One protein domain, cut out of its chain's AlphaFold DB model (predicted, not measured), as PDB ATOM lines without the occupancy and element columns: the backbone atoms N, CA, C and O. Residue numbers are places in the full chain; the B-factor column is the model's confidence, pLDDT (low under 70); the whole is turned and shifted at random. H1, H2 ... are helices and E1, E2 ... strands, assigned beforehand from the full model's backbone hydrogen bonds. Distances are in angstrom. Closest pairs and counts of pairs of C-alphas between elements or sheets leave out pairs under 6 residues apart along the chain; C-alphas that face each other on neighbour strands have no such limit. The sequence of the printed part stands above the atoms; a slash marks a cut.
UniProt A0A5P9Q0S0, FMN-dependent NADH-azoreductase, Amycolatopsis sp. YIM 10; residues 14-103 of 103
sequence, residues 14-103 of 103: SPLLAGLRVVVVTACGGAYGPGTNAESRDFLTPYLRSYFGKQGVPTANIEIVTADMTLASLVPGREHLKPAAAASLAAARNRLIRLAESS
ATOM      1  N   SER A  14       7.111   3.813 -18.431       68.00
ATOM      2  CA  SER A  14       6.305   2.600 -18.599       68.00
ATOM      3  C   SER A  14       5.051   2.635 -17.716       68.00
ATOM      4  O   SER A  14       5.162   3.002 -16.542       68.00
ATOM      5  N   PRO A  15       3.869   2.277 -18.254       76.56
ATOM      6  CA  PRO A  15       2.621   2.431 -17.525       76.56
ATOM      7  C   PRO A  15       2.716   1.779 -16.144       76.56
ATOM      8  O   PRO A  15       3.030   0.591 -16.034       76.56
ATOM      9  N   LEU A  16       2.461   2.567 -15.096       79.62
ATOM     10  CA  LEU A  16       2.755   2.207 -13.701       79.62
ATOM     11  C   LEU A  16       2.111   0.886 -13.257       79.62
ATOM     12  O   LEU A  16       2.597   0.251 -12.325       79.62
ATOM     13  N   LEU A  17       1.018   0.471 -13.908       90.31
ATOM     14  CA  LEU A  17       0.243  -0.711 -13.536       90.31
ATOM     15  C   LEU A  17       0.366  -1.866 -14.545       90.31
ATOM     16  O   LEU A  17      -0.386  -2.833 -14.440       90.31
ATOM     17  N   ALA A  18       1.292  -1.807 -15.509       89.00
ATOM     18  CA  ALA A  18       1.363  -2.774 -16.613       89.00
ATOM     19  C   ALA A  18       1.515  -4.244 -16.178       89.00
ATOM     20  O   ALA A  18       1.005  -5.145 -16.843       89.00
ATOM     21  N   GLY A  19       2.191  -4.495 -15.055       89.31
ATOM     22  CA  GLY A  19       2.382  -5.839 -14.497       89.31
ATOM     23  C   GLY A  19       1.317  -6.272 -13.489       89.31
ATOM     24  O   GLY A  19       1.442  -7.344 -12.904       89.31
ATOM     25  N   LEU A  20       0.302  -5.444 -13.231       93.62
ATOM     26  CA  LEU A  20      -0.665  -5.692 -12.168       93.62
ATOM     27  C   LEU A  20      -1.948  -6.344 -12.686       93.62
ATOM     28  O   LEU A  20      -2.340  -6.225 -13.849       93.62
ATOM     29  N   ARG A  21      -2.628  -7.012 -11.757       95.69
ATOM     30  CA  ARG A  21      -4.015  -7.453 -11.886       95.69
ATOM     31  C   ARG A  21      -4.891  -6.583 -11.002       95.69
ATOM     32  O   ARG A  21      -4.557  -6.338  -9.847       95.69
ATOM     33  N   VAL A  22      -6.012  -6.124 -11.548       97.12
ATOM     34  CA  VAL A  22      -6.953  -5.242 -10.857       97.12
ATOM     35  C   VAL A  22      -8.274  -5.972 -10.672       97.12
ATOM     36  O   VAL A  22      -8.892  -6.417 -11.636       97.12
ATOM     37  N   VAL A  23      -8.721  -6.051  -9.419       98.06
ATOM     38  CA  VAL A  23     -10.059  -6.526  -9.057       98.06
ATOM     39  C   VAL A  23     -10.815  -5.364  -8.430       98.06
ATOM     40  O   VAL A  23     -10.464  -4.897  -7.348       98.06
ATOM     41  N   VAL A  24     -11.858  -4.892  -9.103       98.06
ATOM     42  CA  VAL A  24     -12.765  -3.873  -8.576       98.06
ATOM     43  C   VAL A  24     -13.987  -4.567  -7.991       98.06
ATOM     44  O   VAL A  24     -14.691  -5.291  -8.694       98.06
ATOM     45  N   VAL A  25     -14.261  -4.317  -6.712       98.25
ATOM     46  CA  VAL A  25     -15.459  -4.809  -6.023       98.25
ATOM     47  C   VAL A  25     -16.436  -3.656  -5.862       98.25
ATOM     48  O   VAL A  25     -16.096  -2.636  -5.265       98.25
ATOM     49  N   THR A  26     -17.643  -3.798  -6.403       97.75
ATOM     50  CA  THR A  26     -18.651  -2.733  -6.396       97.75
ATOM     51  C   THR A  26     -20.025  -3.251  -5.984       97.75
ATOM     52  O   THR A  26     -20.267  -4.458  -5.896       97.75
ATOM     53  N   ALA A  27     -20.936  -2.321  -5.706       96.81
ATOM     54  CA  ALA A  27     -22.321  -2.615  -5.382       96.81
ATOM     55  C   ALA A  27     -23.252  -1.620  -6.078       96.81
ATOM     56  O   ALA A  27     -22.956  -0.427  -6.143       96.81
ATOM     57  N   CYS A  28     -24.398  -2.105  -6.551       96.06
ATOM     58  CA  CYS A  28     -25.426  -1.298  -7.187       96.06
ATOM     59  C   CYS A  28     -26.783  -1.519  -6.517       96.06
ATOM     60  O   CYS A  28     -27.194  -2.647  -6.253       96.06
ATOM     61  N   GLY A  29     -27.507  -0.428  -6.253       96.12
ATOM     62  CA  GLY A  29     -28.861  -0.505  -5.702       96.12
ATOM     63  C   GLY A  29     -29.897  -1.085  -6.670       96.12
ATOM     64  O   GLY A  29     -30.910  -1.619  -6.223       96.12
ATOM     65  N   GLY A  30     -29.643  -0.967  -7.975       95.62
ATOM     66  CA  GLY A  30     -30.385  -1.607  -9.062       95.62
ATOM     67  C   GLY A  30     -29.503  -2.627  -9.783       95.62
ATOM     68  O   GLY A  30     -28.650  -3.241  -9.156       95.62
ATOM     69  N   ALA A  31     -29.682  -2.783 -11.094       95.56
ATOM     70  CA  ALA A  31     -28.777  -3.558 -11.938       95.56
ATOM     71  C   ALA A  31     -28.589  -2.852 -13.284       95.56
ATOM     72  O   ALA A  31     -29.564  -2.362 -13.862       95.56
ATOM     73  N   TYR A  32     -27.346  -2.822 -13.761       96.56
ATOM     74  CA  TYR A  32     -26.960  -2.246 -15.057       96.56
ATOM     75  C   TYR A  32     -26.174  -3.235 -15.927       96.56
ATOM     76  O   TYR A  32     -25.677  -2.869 -16.983       96.56
ATOM     77  N   GLY A  33     -26.038  -4.488 -15.482       91.69
ATOM     78  CA  GLY A  33     -25.321  -5.509 -16.235       91.69
ATOM     79  C   GLY A  33     -26.010  -5.885 -17.557       91.69
ATOM     80  O   GLY A  33     -27.149  -5.470 -17.810       91.69
ATOM     81  N   PRO A  34     -25.342  -6.709 -18.382       92.56
ATOM     82  CA  PRO A  34     -25.869  -7.162 -19.663       92.56
ATOM     83  C   PRO A  34     -27.284  -7.746 -19.574       92.56
ATOM     84  O   PRO A  34     -27.585  -8.539 -18.680       92.56
ATOM     85  N   GLY A  35     -28.153  -7.358 -20.505       91.56
ATOM     86  CA  GLY A  35     -29.545  -7.801 -20.596       91.56
ATOM     87  C   GLY A  35     -30.513  -7.090 -19.646       91.56
ATOM     88  O   GLY A  35     -31.710  -7.373 -19.675       91.56
ATOM     89  N   THR A  36     -30.043  -6.167 -18.804       93.19
ATOM     90  CA  THR A  36     -30.937  -5.353 -17.971       93.19
ATOM     91  C   THR A  36     -31.554  -4.213 -18.782       93.19
ATOM     92  O   THR A  36     -30.916  -3.625 -19.650       93.19
ATOM     93  N   ASN A  37     -32.778  -3.796 -18.438       93.06
ATOM     94  CA  ASN A  37     -33.425  -2.631 -19.070       93.06
ATOM     95  C   ASN A  37     -32.614  -1.330 -18.937       93.06
ATOM     96  O   ASN A  37     -32.863  -0.361 -19.652       93.06
ATOM     97  N   ALA A  38     -31.696  -1.281 -17.973       95.25
ATOM     98  CA  ALA A  38     -30.863  -0.127 -17.699       95.25
ATOM     99  C   ALA A  38     -29.412  -0.310 -18.176       95.25
ATOM    100  O   ALA A  38     -28.592   0.535 -17.841       95.25
ATOM    101  N   GLU A  39     -29.091  -1.341 -18.966       96.62
ATOM    102  CA  GLU A  39     -27.722  -1.647 -19.417       96.62
ATOM    103  C   GLU A  39     -27.011  -0.446 -20.055       96.62
ATOM    104  O   GLU A  39     -25.864  -0.149 -19.733       96.62
ATOM    105  N   SER A  40     -27.719   0.341 -20.873       97.06
ATOM    106  CA  SER A  40     -27.175   1.559 -21.496       97.06
ATOM    107  C   SER A  40     -26.802   2.675 -20.510       97.06
ATOM    108  O   SER A  40     -26.239   3.693 -20.912       97.06
ATOM    109  N   ARG A  41     -27.133   2.509 -19.227       97.50
ATOM    110  CA  ARG A  41     -26.820   3.430 -18.129       97.50
ATOM    111  C   ARG A  41     -25.669   2.923 -17.257       97.50
ATOM    112  O   ARG A  41     -25.386   3.546 -16.233       97.50
ATOM    113  N   ASP A  42     -25.001   1.830 -17.634       97.31
ATOM    114  CA  ASP A  42     -23.728   1.457 -17.022       97.31
ATOM    115  C   ASP A  42     -22.614   2.396 -17.497       97.31
ATOM    116  O   ASP A  42     -21.985   2.201 -18.536       97.31
ATOM    117  N   PHE A  43     -22.356   3.431 -16.704       96.88
ATOM    118  CA  PHE A  43     -21.228   4.334 -16.927       96.88
ATOM    119  C   PHE A  43     -19.975   3.923 -16.146       96.88
ATOM    120  O   PHE A  43     -18.888   4.417 -16.440       96.88
ATOM    121  N   LEU A  44     -20.101   3.034 -15.157       96.44
ATOM    122  CA  LEU A  44     -19.014   2.689 -14.242       96.44
ATOM    123  C   LEU A  44     -18.058   1.683 -14.883       96.44
ATOM    124  O   LEU A  44     -16.851   1.923 -14.940       96.44
ATOM    125  N   THR A  45     -18.590   0.571 -15.393       96.88
ATOM    126  CA  THR A  45     -17.788  -0.504 -15.988       96.88
ATOM    127  C   THR A  45     -16.943  -0.021 -17.172       96.88
ATOM    128  O   THR A  45     -15.726  -0.242 -17.144       96.88
ATOM    129  N   PRO A  46     -17.501   0.655 -18.202       96.88
ATOM    130  CA  PRO A  46     -16.695   1.111 -19.335       96.88
ATOM    131  C   PRO A  46     -15.659   2.164 -18.924       96.88
ATOM    132  O   PRO A  46     -14.528   2.133 -19.417       96.88
ATOM    133  N   TYR A  47     -16.003   3.052 -17.985       97.75
ATOM    134  CA  TYR A  47     -15.070   4.047 -17.465       97.75
ATOM    135  C   TYR A  47     -13.874   3.393 -16.769       97.75
ATOM    136  O   TYR A  47     -12.733   3.691 -17.119       97.75
ATOM    137  N   LEU A  48     -14.108   2.467 -15.832       97.50
ATOM    138  CA  LEU A  48     -13.033   1.813 -15.082       97.50
ATOM    139  C   LEU A  48     -12.126   0.982 -15.988       97.50
ATOM    140  O   LEU A  48     -10.905   1.040 -15.849       97.50
ATOM    141  N   ARG A  49     -12.695   0.265 -16.965       97.31
ATOM    142  CA  ARG A  49     -11.900  -0.457 -17.968       97.31
ATOM    143  C   ARG A  49     -11.019   0.492 -18.779       97.31
ATOM    144  O   ARG A  49      -9.834   0.218 -18.945       97.31
ATOM    145  N   SER A  50     -11.569   1.617 -19.238       96.69
ATOM    146  CA  SER A  50     -10.794   2.628 -19.969       96.69
ATOM    147  C   SER A  50      -9.700   3.246 -19.099       96.69
ATOM    148  O   SER A  50      -8.564   3.389 -19.548       96.69
ATOM    149  N   TYR A  51     -10.019   3.586 -17.850       95.69
ATOM    150  CA  TYR A  51      -9.084   4.196 -16.914       95.69
ATOM    151  C   TYR A  51      -7.889   3.279 -16.632       95.69
ATOM    152  O   TYR A  51      -6.755   3.683 -16.877       95.69
ATOM    153  N   PHE A  52      -8.124   2.036 -16.200       96.00
ATOM    154  CA  PHE A  52      -7.039   1.092 -15.909       96.00
ATOM    155  C   PHE A  52      -6.266   0.674 -17.163       96.00
ATOM    156  O   PHE A  52      -5.045   0.541 -17.100       96.00
ATOM    157  N   GLY A  53      -6.936   0.564 -18.316       94.81
ATOM    158  CA  GLY A  53      -6.265   0.339 -19.596       94.81
ATOM    159  C   GLY A  53      -5.292   1.468 -19.958       94.81
ATOM    160  O   GLY A  53      -4.171   1.197 -20.378       94.81
ATOM    161  N   LYS A  54      -5.657   2.737 -19.713       93.19
ATOM    162  CA  LYS A  54      -4.745   3.888 -19.884       93.19
ATOM    163  C   LYS A  54      -3.556   3.861 -18.921       93.19
ATOM    164  O   LYS A  54      -2.500   4.375 -19.266       93.19
ATOM    165  N   GLN A  55      -3.714   3.256 -17.743       92.88
ATOM    166  CA  GLN A  55      -2.613   3.011 -16.798       92.88
ATOM    167  C   GLN A  55      -1.790   1.752 -17.145       92.88
ATOM    168  O   GLN A  55      -0.874   1.388 -16.406       92.88
ATOM    169  N   GLY A  56      -2.110   1.097 -18.267       94.25
ATOM    170  CA  GLY A  56      -1.393  -0.035 -18.852       94.25
ATOM    171  C   GLY A  56      -1.804  -1.413 -18.363       94.25
ATOM    172  O   GLY A  56      -1.180  -2.387 -18.771       94.25
ATOM    173  N   VAL A  57      -2.842  -1.532 -17.531       96.31
ATOM    174  CA  VAL A  57      -3.337  -2.845 -17.099       96.31
ATOM    175  C   VAL A  57      -3.904  -3.589 -18.317       96.31
ATOM    176  O   VAL A  57      -4.800  -3.054 -18.979       96.31
ATOM    177  N   PRO A  58      -3.446  -4.818 -18.625       94.88
ATOM    178  CA  PRO A  58      -4.029  -5.611 -19.702       94.88
ATOM    179  C   PRO A  58      -5.531  -5.817 -19.480       94.88
ATOM    180  O   PRO A  58      -5.953  -6.118 -18.369       94.88
ATOM    181  N   THR A  59      -6.356  -5.732 -20.528       94.50
ATOM    182  CA  THR A  59      -7.820  -5.904 -20.402       94.50
ATOM    183  C   THR A  59      -8.208  -7.222 -19.726       94.50
ATOM    184  O   THR A  59      -9.149  -7.250 -18.936       94.50
ATOM    185  N   ALA A  60      -7.456  -8.297 -19.990       95.44
ATOM    186  CA  ALA A  60      -7.646  -9.614 -19.373       95.44
ATOM    187  C   ALA A  60      -7.357  -9.636 -17.859       95.44
ATOM    188  O   ALA A  60      -7.820 -10.528 -17.156       95.44
ATOM    189  N   ASN A  61      -6.631  -8.640 -17.355       96.50
ATOM    190  CA  ASN A  61      -6.269  -8.491 -15.951       96.50
ATOM    191  C   ASN A  61      -7.216  -7.545 -15.192       96.50
ATOM    192  O   ASN A  61      -6.979  -7.285 -14.011       96.50
ATOM    193  N   ILE A  62      -8.260  -7.015 -15.844       97.69
ATOM    194  CA  ILE A  62      -9.252  -6.121 -15.231       97.69
ATOM    195  C   ILE A  62     -10.547  -6.894 -14.978       97.69
ATOM    196  O   ILE A  62     -11.358  -7.128 -15.883       97.69
ATOM    197  N   GLU A  63     -10.774  -7.212 -13.712       97.81
ATOM    198  CA  GLU A  63     -11.971  -7.881 -13.216       97.81
ATOM    199  C   GLU A  63     -12.838  -6.880 -12.459       97.81
ATOM    200  O   GLU A  63     -12.375  -6.205 -11.543       97.81
ATOM    201  N   ILE A  64     -14.110  -6.777 -12.837       97.94
ATOM    202  CA  ILE A  64     -15.088  -5.926 -12.155       97.94
ATOM    203  C   ILE A  64     -16.196  -6.847 -11.669       97.94
ATOM    204  O   ILE A  64     -16.830  -7.536 -12.469       97.94
ATOM    205  N   VAL A  65     -16.392  -6.889 -10.354       98.12
ATOM    206  CA  VAL A  65     -17.376  -7.743  -9.694       98.12
ATOM    207  C   VAL A  65     -18.372  -6.855  -8.964       98.12
ATOM    208  O   VAL A  65     -17.998  -6.106  -8.062       98.12
ATOM    209  N   THR A  66     -19.641  -6.962  -9.344       97.88
ATOM    210  CA  THR A  66     -20.724  -6.141  -8.799       97.88
ATOM    211  C   THR A  66     -21.725  -7.014  -8.056       97.88
ATOM    212  O   THR A  66     -22.136  -8.058  -8.562       97.88
ATOM    213  N   ALA A  67     -22.129  -6.582  -6.863       98.12
ATOM    214  CA  ALA A  67     -23.351  -7.056  -6.222       98.12
ATOM    215  C   ALA A  67     -24.505  -6.096  -6.557       98.12
ATOM    216  O   ALA A  67     -24.473  -4.926  -6.173       98.12
ATOM    217  N   ASP A  68     -25.510  -6.585  -7.270       97.31
ATOM    218  CA  ASP A  68     -26.662  -5.819  -7.746       97.31
ATOM    219  C   ASP A  68     -27.870  -5.921  -6.802       97.31
ATOM    220  O   ASP A  68     -27.958  -6.789  -5.929       97.31
ATOM    221  N   MET A  69     -28.844  -5.038  -7.024       97.06
ATOM    222  CA  MET A  69     -30.130  -4.961  -6.327       97.06
ATOM    223  C   MET A  69     -29.996  -4.784  -4.809       97.06
ATOM    224  O   MET A  69     -30.876  -5.185  -4.044       97.06
ATOM    225  N   THR A  70     -28.926  -4.141  -4.339       96.50
ATOM    226  CA  THR A  70     -28.635  -4.022  -2.898       96.50
ATOM    227  C   THR A  70     -29.665  -3.196  -2.126       96.50
ATOM    228  O   THR A  70     -29.794  -3.347  -0.914       96.50
ATOM    229  N   LEU A  71     -30.469  -2.382  -2.821       96.62
ATOM    230  CA  LEU A  71     -31.567  -1.615  -2.225       96.62
ATOM    231  C   LEU A  71     -32.907  -2.372  -2.183       96.62
ATOM    232  O   LEU A  71     -33.886  -1.822  -1.678       96.62
ATOM    233  N   ALA A  72     -32.988  -3.619  -2.668       96.62
ATOM    234  CA  ALA A  72     -34.233  -4.401  -2.714       96.62
ATOM    235  C   ALA A  72     -34.904  -4.595  -1.340       96.62
ATOM    236  O   ALA A  72     -36.120  -4.741  -1.255       96.62
ATOM    237  N   SER A  73     -34.120  -4.581  -0.259       92.44
ATOM    238  CA  SER A  73     -34.634  -4.705   1.111       92.44
ATOM    239  C   SER A  73     -34.960  -3.372   1.785       92.44
ATOM    240  O   SER A  73     -35.551  -3.388   2.860       92.44
ATOM    241  N   LEU A  74     -34.563  -2.244   1.190       94.56
ATOM    242  CA  LEU A  74     -34.688  -0.909   1.787       94.56
ATOM    243  C   LEU A  74     -35.765  -0.053   1.115       94.56
ATOM    244  O   LEU A  74     -36.285   0.868   1.734       94.56
ATOM    245  N   VAL A  75     -36.091  -0.336  -0.147       94.06
ATOM    246  CA  VAL A  75     -37.072   0.428  -0.924       94.06
ATOM    247  C   VAL A  75     -38.415  -0.310  -0.925       94.06
ATOM    248  O   VAL A  75     -38.473  -1.417  -1.468       94.06
ATOM    249  N   PRO A  76     -39.493   0.289  -0.380       94.56
ATOM    250  CA  PRO A  76     -40.826  -0.306  -0.412       94.56
ATOM    251  C   PRO A  76     -41.268  -0.666  -1.836       94.56
ATOM    252  O   PRO A  76     -41.051   0.103  -2.776       94.56
ATOM    253  N   GLY A  77     -41.889  -1.833  -2.001       94.06
ATOM    254  CA  GLY A  77     -42.371  -2.324  -3.299       94.06
ATOM    255  C   GLY A  77     -41.312  -3.059  -4.132       94.06
ATOM    256  O   GLY A  77     -41.594  -3.484  -5.255       94.06
ATOM    257  N   ARG A  78     -40.093  -3.236  -3.609       93.38
ATOM    258  CA  ARG A  78     -39.007  -4.002  -4.253       93.38
ATOM    259  C   ARG A  78     -38.715  -5.339  -3.583       93.38
ATOM    260  O   ARG A  78     -37.731  -5.993  -3.916       93.38
ATOM    261  N   GLU A  79     -39.580  -5.798  -2.687       95.38
ATOM    262  CA  GLU A  79     -39.378  -7.021  -1.910       95.38
ATOM    263  C   GLU A  79     -39.249  -8.258  -2.806       95.38
ATOM    264  O   GLU A  79     -38.477  -9.165  -2.499       95.38
ATOM    265  N   HIS A  80     -39.937  -8.260  -3.951       95.06
ATOM    266  CA  HIS A  80     -39.844  -9.316  -4.959       95.06
ATOM    267  C   HIS A  80     -38.440  -9.448  -5.585       95.06
ATOM    268  O   HIS A  80     -38.125 -10.487  -6.153       95.06
ATOM    269  N   LEU A  81     -37.577  -8.431  -5.459       96.12
ATOM    270  CA  LEU A  81     -36.194  -8.451  -5.946       96.12
ATOM    271  C   LEU A  81     -35.203  -9.011  -4.917       96.12
ATOM    272  O   LEU A  81     -34.045  -9.243  -5.261       96.12
ATOM    273  N   LYS A  82     -35.621  -9.273  -3.670       97.06
ATOM    274  CA  LYS A  82     -34.742  -9.832  -2.624       97.06
ATOM    275  C   LYS A  82     -34.058 -11.144  -3.043       97.06
ATOM    276  O   LYS A  82     -32.856 -11.259  -2.799       97.06
ATOM    277  N   PRO A  83     -34.735 -12.107  -3.706       97.62
ATOM    278  CA  PRO A  83     -34.068 -13.311  -4.199       97.62
ATOM    279  C   PRO A  83     -32.981 -13.004  -5.237       97.62
ATOM    280  O   PRO A  83     -31.897 -13.580  -5.175       97.62
ATOM    281  N   ALA A  84     -33.231 -12.057  -6.148       95.88
ATOM    282  CA  ALA A  84     -32.250 -11.636  -7.147       95.88
ATOM    283  C   ALA A  84     -31.037 -10.945  -6.500       95.88
ATOM    284  O   ALA A  84     -29.900 -11.238  -6.867       95.88
ATOM    285  N   ALA A  85     -31.259 -10.098  -5.490       97.50
ATOM    286  CA  ALA A  85     -30.186  -9.474  -4.716       97.50
ATOM    287  C   ALA A  85     -29.318 -10.518  -3.989       97.50
ATOM    288  O   ALA A  85     -28.089 -10.456  -4.035       97.50
ATOM    289  N   ALA A  86     -29.943 -11.524  -3.366       98.19
ATOM    290  CA  ALA A  86     -29.229 -12.615  -2.704       98.19
ATOM    291  C   ALA A  86     -28.406 -13.453  -3.696       98.19
ATOM    292  O   ALA A  86     -27.243 -13.760  -3.428       98.19
ATOM    293  N   ALA A  87     -28.981 -13.776  -4.858       98.00
ATOM    294  CA  ALA A  87     -28.289 -14.499  -5.920       98.00
ATOM    295  C   ALA A  87     -27.100 -13.698  -6.475       98.00
ATOM    296  O   ALA A  87     -26.014 -14.254  -6.633       98.00
ATOM    297  N   SER A  88     -27.275 -12.393  -6.705       97.88
ATOM    298  CA  SER A  88     -26.201 -11.508  -7.168       97.88
ATOM    299  C   SER A  88     -25.055 -11.430  -6.153       97.88
ATOM    300  O   SER A  88     -23.896 -11.639  -6.509       97.88
ATOM    301  N   LEU A  89     -25.365 -11.257  -4.861       98.44
ATOM    302  CA  LEU A  89     -24.355 -11.261  -3.800       98.44
ATOM    303  C   LEU A  89     -23.598 -12.596  -3.720       98.44
ATOM    304  O   LEU A  89     -22.376 -12.605  -3.563       98.44
ATOM    305  N   ALA A  90     -24.303 -13.726  -3.825       98.69
ATOM    306  CA  ALA A  90     -23.679 -15.047  -3.825       98.69
ATOM    307  C   ALA A  90     -22.757 -15.235  -5.041       98.69
ATOM    308  O   ALA A  90     -21.626 -15.697  -4.892       98.69
ATOM    309  N   ALA A  91     -23.198 -14.819  -6.231       98.31
ATOM    310  CA  ALA A  91     -22.392 -14.869  -7.447       98.31
ATOM    311  C   ALA A  91     -21.132 -13.996  -7.336       98.31
ATOM    312  O   ALA A  91     -20.037 -14.467  -7.656       98.31
ATOM    313  N   ALA A  92     -21.264 -12.771  -6.816       98.38
ATOM    314  CA  ALA A  92     -20.146 -11.866  -6.570       98.38
ATOM    315  C   ALA A  92     -19.125 -12.482  -5.601       98.38
ATOM    316  O   ALA A  92     -17.937 -12.542  -5.911       98.38
ATOM    317  N   ARG A  93     -19.581 -13.029  -4.466       98.62
ATOM    318  CA  ARG A  93     -18.710 -13.720  -3.496       98.62
ATOM    319  C   ARG A  93     -17.985 -14.908  -4.115       98.62
ATOM    320  O   ARG A  93     -16.767 -14.999  -3.998       98.62
ATOM    321  N   ASN A  94     -18.705 -15.770  -4.827       98.69
ATOM    322  CA  ASN A  94     -18.115 -16.931  -5.494       98.69
ATOM    323  C   ASN A  94     -17.077 -16.517  -6.540       98.69
ATOM    324  O   ASN A  94     -16.046 -17.172  -6.685       98.69
ATOM    325  N   ARG A  95     -17.328 -15.425  -7.275       98.25
ATOM    326  CA  ARG A  95     -16.350 -14.878  -8.216       98.25
ATOM    327  C   ARG A  95     -15.101 -14.398  -7.483       98.25
ATOM    328  O   ARG A  95     -14.014 -14.766  -7.907       98.25
ATOM    329  N   LEU A  96     -15.240 -13.641  -6.397       98.38
ATOM    330  CA  LEU A  96     -14.100 -13.132  -5.626       98.38
ATOM    331  C   LEU A  96     -13.263 -14.249  -5.000       98.38
ATOM    332  O   LEU A  96     -12.042 -14.178  -5.074       98.38
ATOM    333  N   ILE A  97     -13.897 -15.294  -4.463       98.38
ATOM    334  CA  ILE A  97     -13.195 -16.475  -3.939       98.38
ATOM    335  C   ILE A  97     -12.346 -17.114  -5.043       98.38
ATOM    336  O   ILE A  97     -11.139 -17.244  -4.878       98.38
ATOM    337  N   ARG A  98     -12.936 -17.385  -6.217       98.19
ATOM    338  CA  ARG A  98     -12.179 -17.926  -7.359       98.19
ATOM    339  C   ARG A  98     -11.031 -17.018  -7.794       98.19
ATOM    340  O   ARG A  98      -9.978 -17.508  -8.177       98.19
ATOM    341  N   LEU A  99     -11.237 -15.700  -7.779       97.12
ATOM    342  CA  LEU A  99     -10.190 -14.744  -8.142       97.12
ATOM    343  C   LEU A  99      -9.035 -14.760  -7.130       97.12
ATOM    344  O   LEU A  99      -7.887 -14.617  -7.551       97.12
ATOM    345  N   ALA A 100      -9.329 -14.942  -5.840       96.00
ATOM    346  CA  ALA A 100      -8.336 -15.041  -4.772       96.00
ATOM    347  C   ALA A 100      -7.544 -16.356  -4.843       96.00
ATOM    348  O   ALA A 100      -6.333 -16.338  -4.679       96.00
ATOM    349  N   GLU A 101      -8.207 -17.468  -5.160       95.75
ATOM    350  CA  GLU A 101      -7.572 -18.780  -5.355       95.75
ATOM    351  C   GLU A 101      -6.698 -18.840  -6.615       95.75
ATOM    352  O   GLU A 101      -5.781 -19.650  -6.693       95.75
ATOM    353  N   SER A 102      -6.981 -17.992  -7.607       86.44
ATOM    354  CA  SER A 102      -6.226 -17.907  -8.861       86.44
ATOM    355  C   SER A 102      -5.112 -16.849  -8.838       86.44
ATOM    356  O   SER A 102      -4.708 -16.397  -9.913       86.44
ATOM    357  N   SER A 103      -4.740 -16.346  -7.658       62.44
ATOM    358  CA  SER A 103      -3.737 -15.280  -7.486       62.44
ATOM    359  C   SER A 103      -2.349 -15.828  -7.205       62.44
ATOM    360  O   SER A 103      -2.257 -16.877  -6.533       62.44
TER     361      SER A 103
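This is residues 14 to 103 of the 103 residues of the protein "FMN-dependent NADH-azoreductase" of Amycolatopsis sp. YIM 10 (UniProt A0A5P9Q0S0). A narrow ribbon of two parallel strands, E1 and E2, runs between two helices, short H1 along one side and long H2 folding back along the other. The 90 printed residues, with E1, H1, E2, H2 in chain order, are of mixed class, elongated at 51 by 30 by 20 A, and only just loose, close to compact, with radius of gyration of the C-alphas 15.0 A.

E1, residues 22 to 27, and E2, residues 62 to 67, are parallel at 17 degrees; N 24 and O 63, 2.8 A, are within hydrogen-bond range. With H1, residues 44 to 54, between them in the chain, they form a strand-helix-strand unit with right-handed crossover. The closest C-alphas of H1 and E2 are Arg 49 and Ile 62, 6.8 A; of E2 and H2, residues 79 to 101, Ala 67 and Leu 89, 5.0 A. H1 and H2 are apart. Every O i to N i+4 pair is within range in H1, 17 of 19 in H2.

E1 begins at C-alpha 22 (-6.953, -5.242, -10.857); H2, 34.1 A long, ends at C-alpha 101 (-7.572, -18.780, -5.355).

The printed part has no cut. Links E1 to H1 and E2 to H2 are long. Residues 14 and 103 are under pLDDT 70.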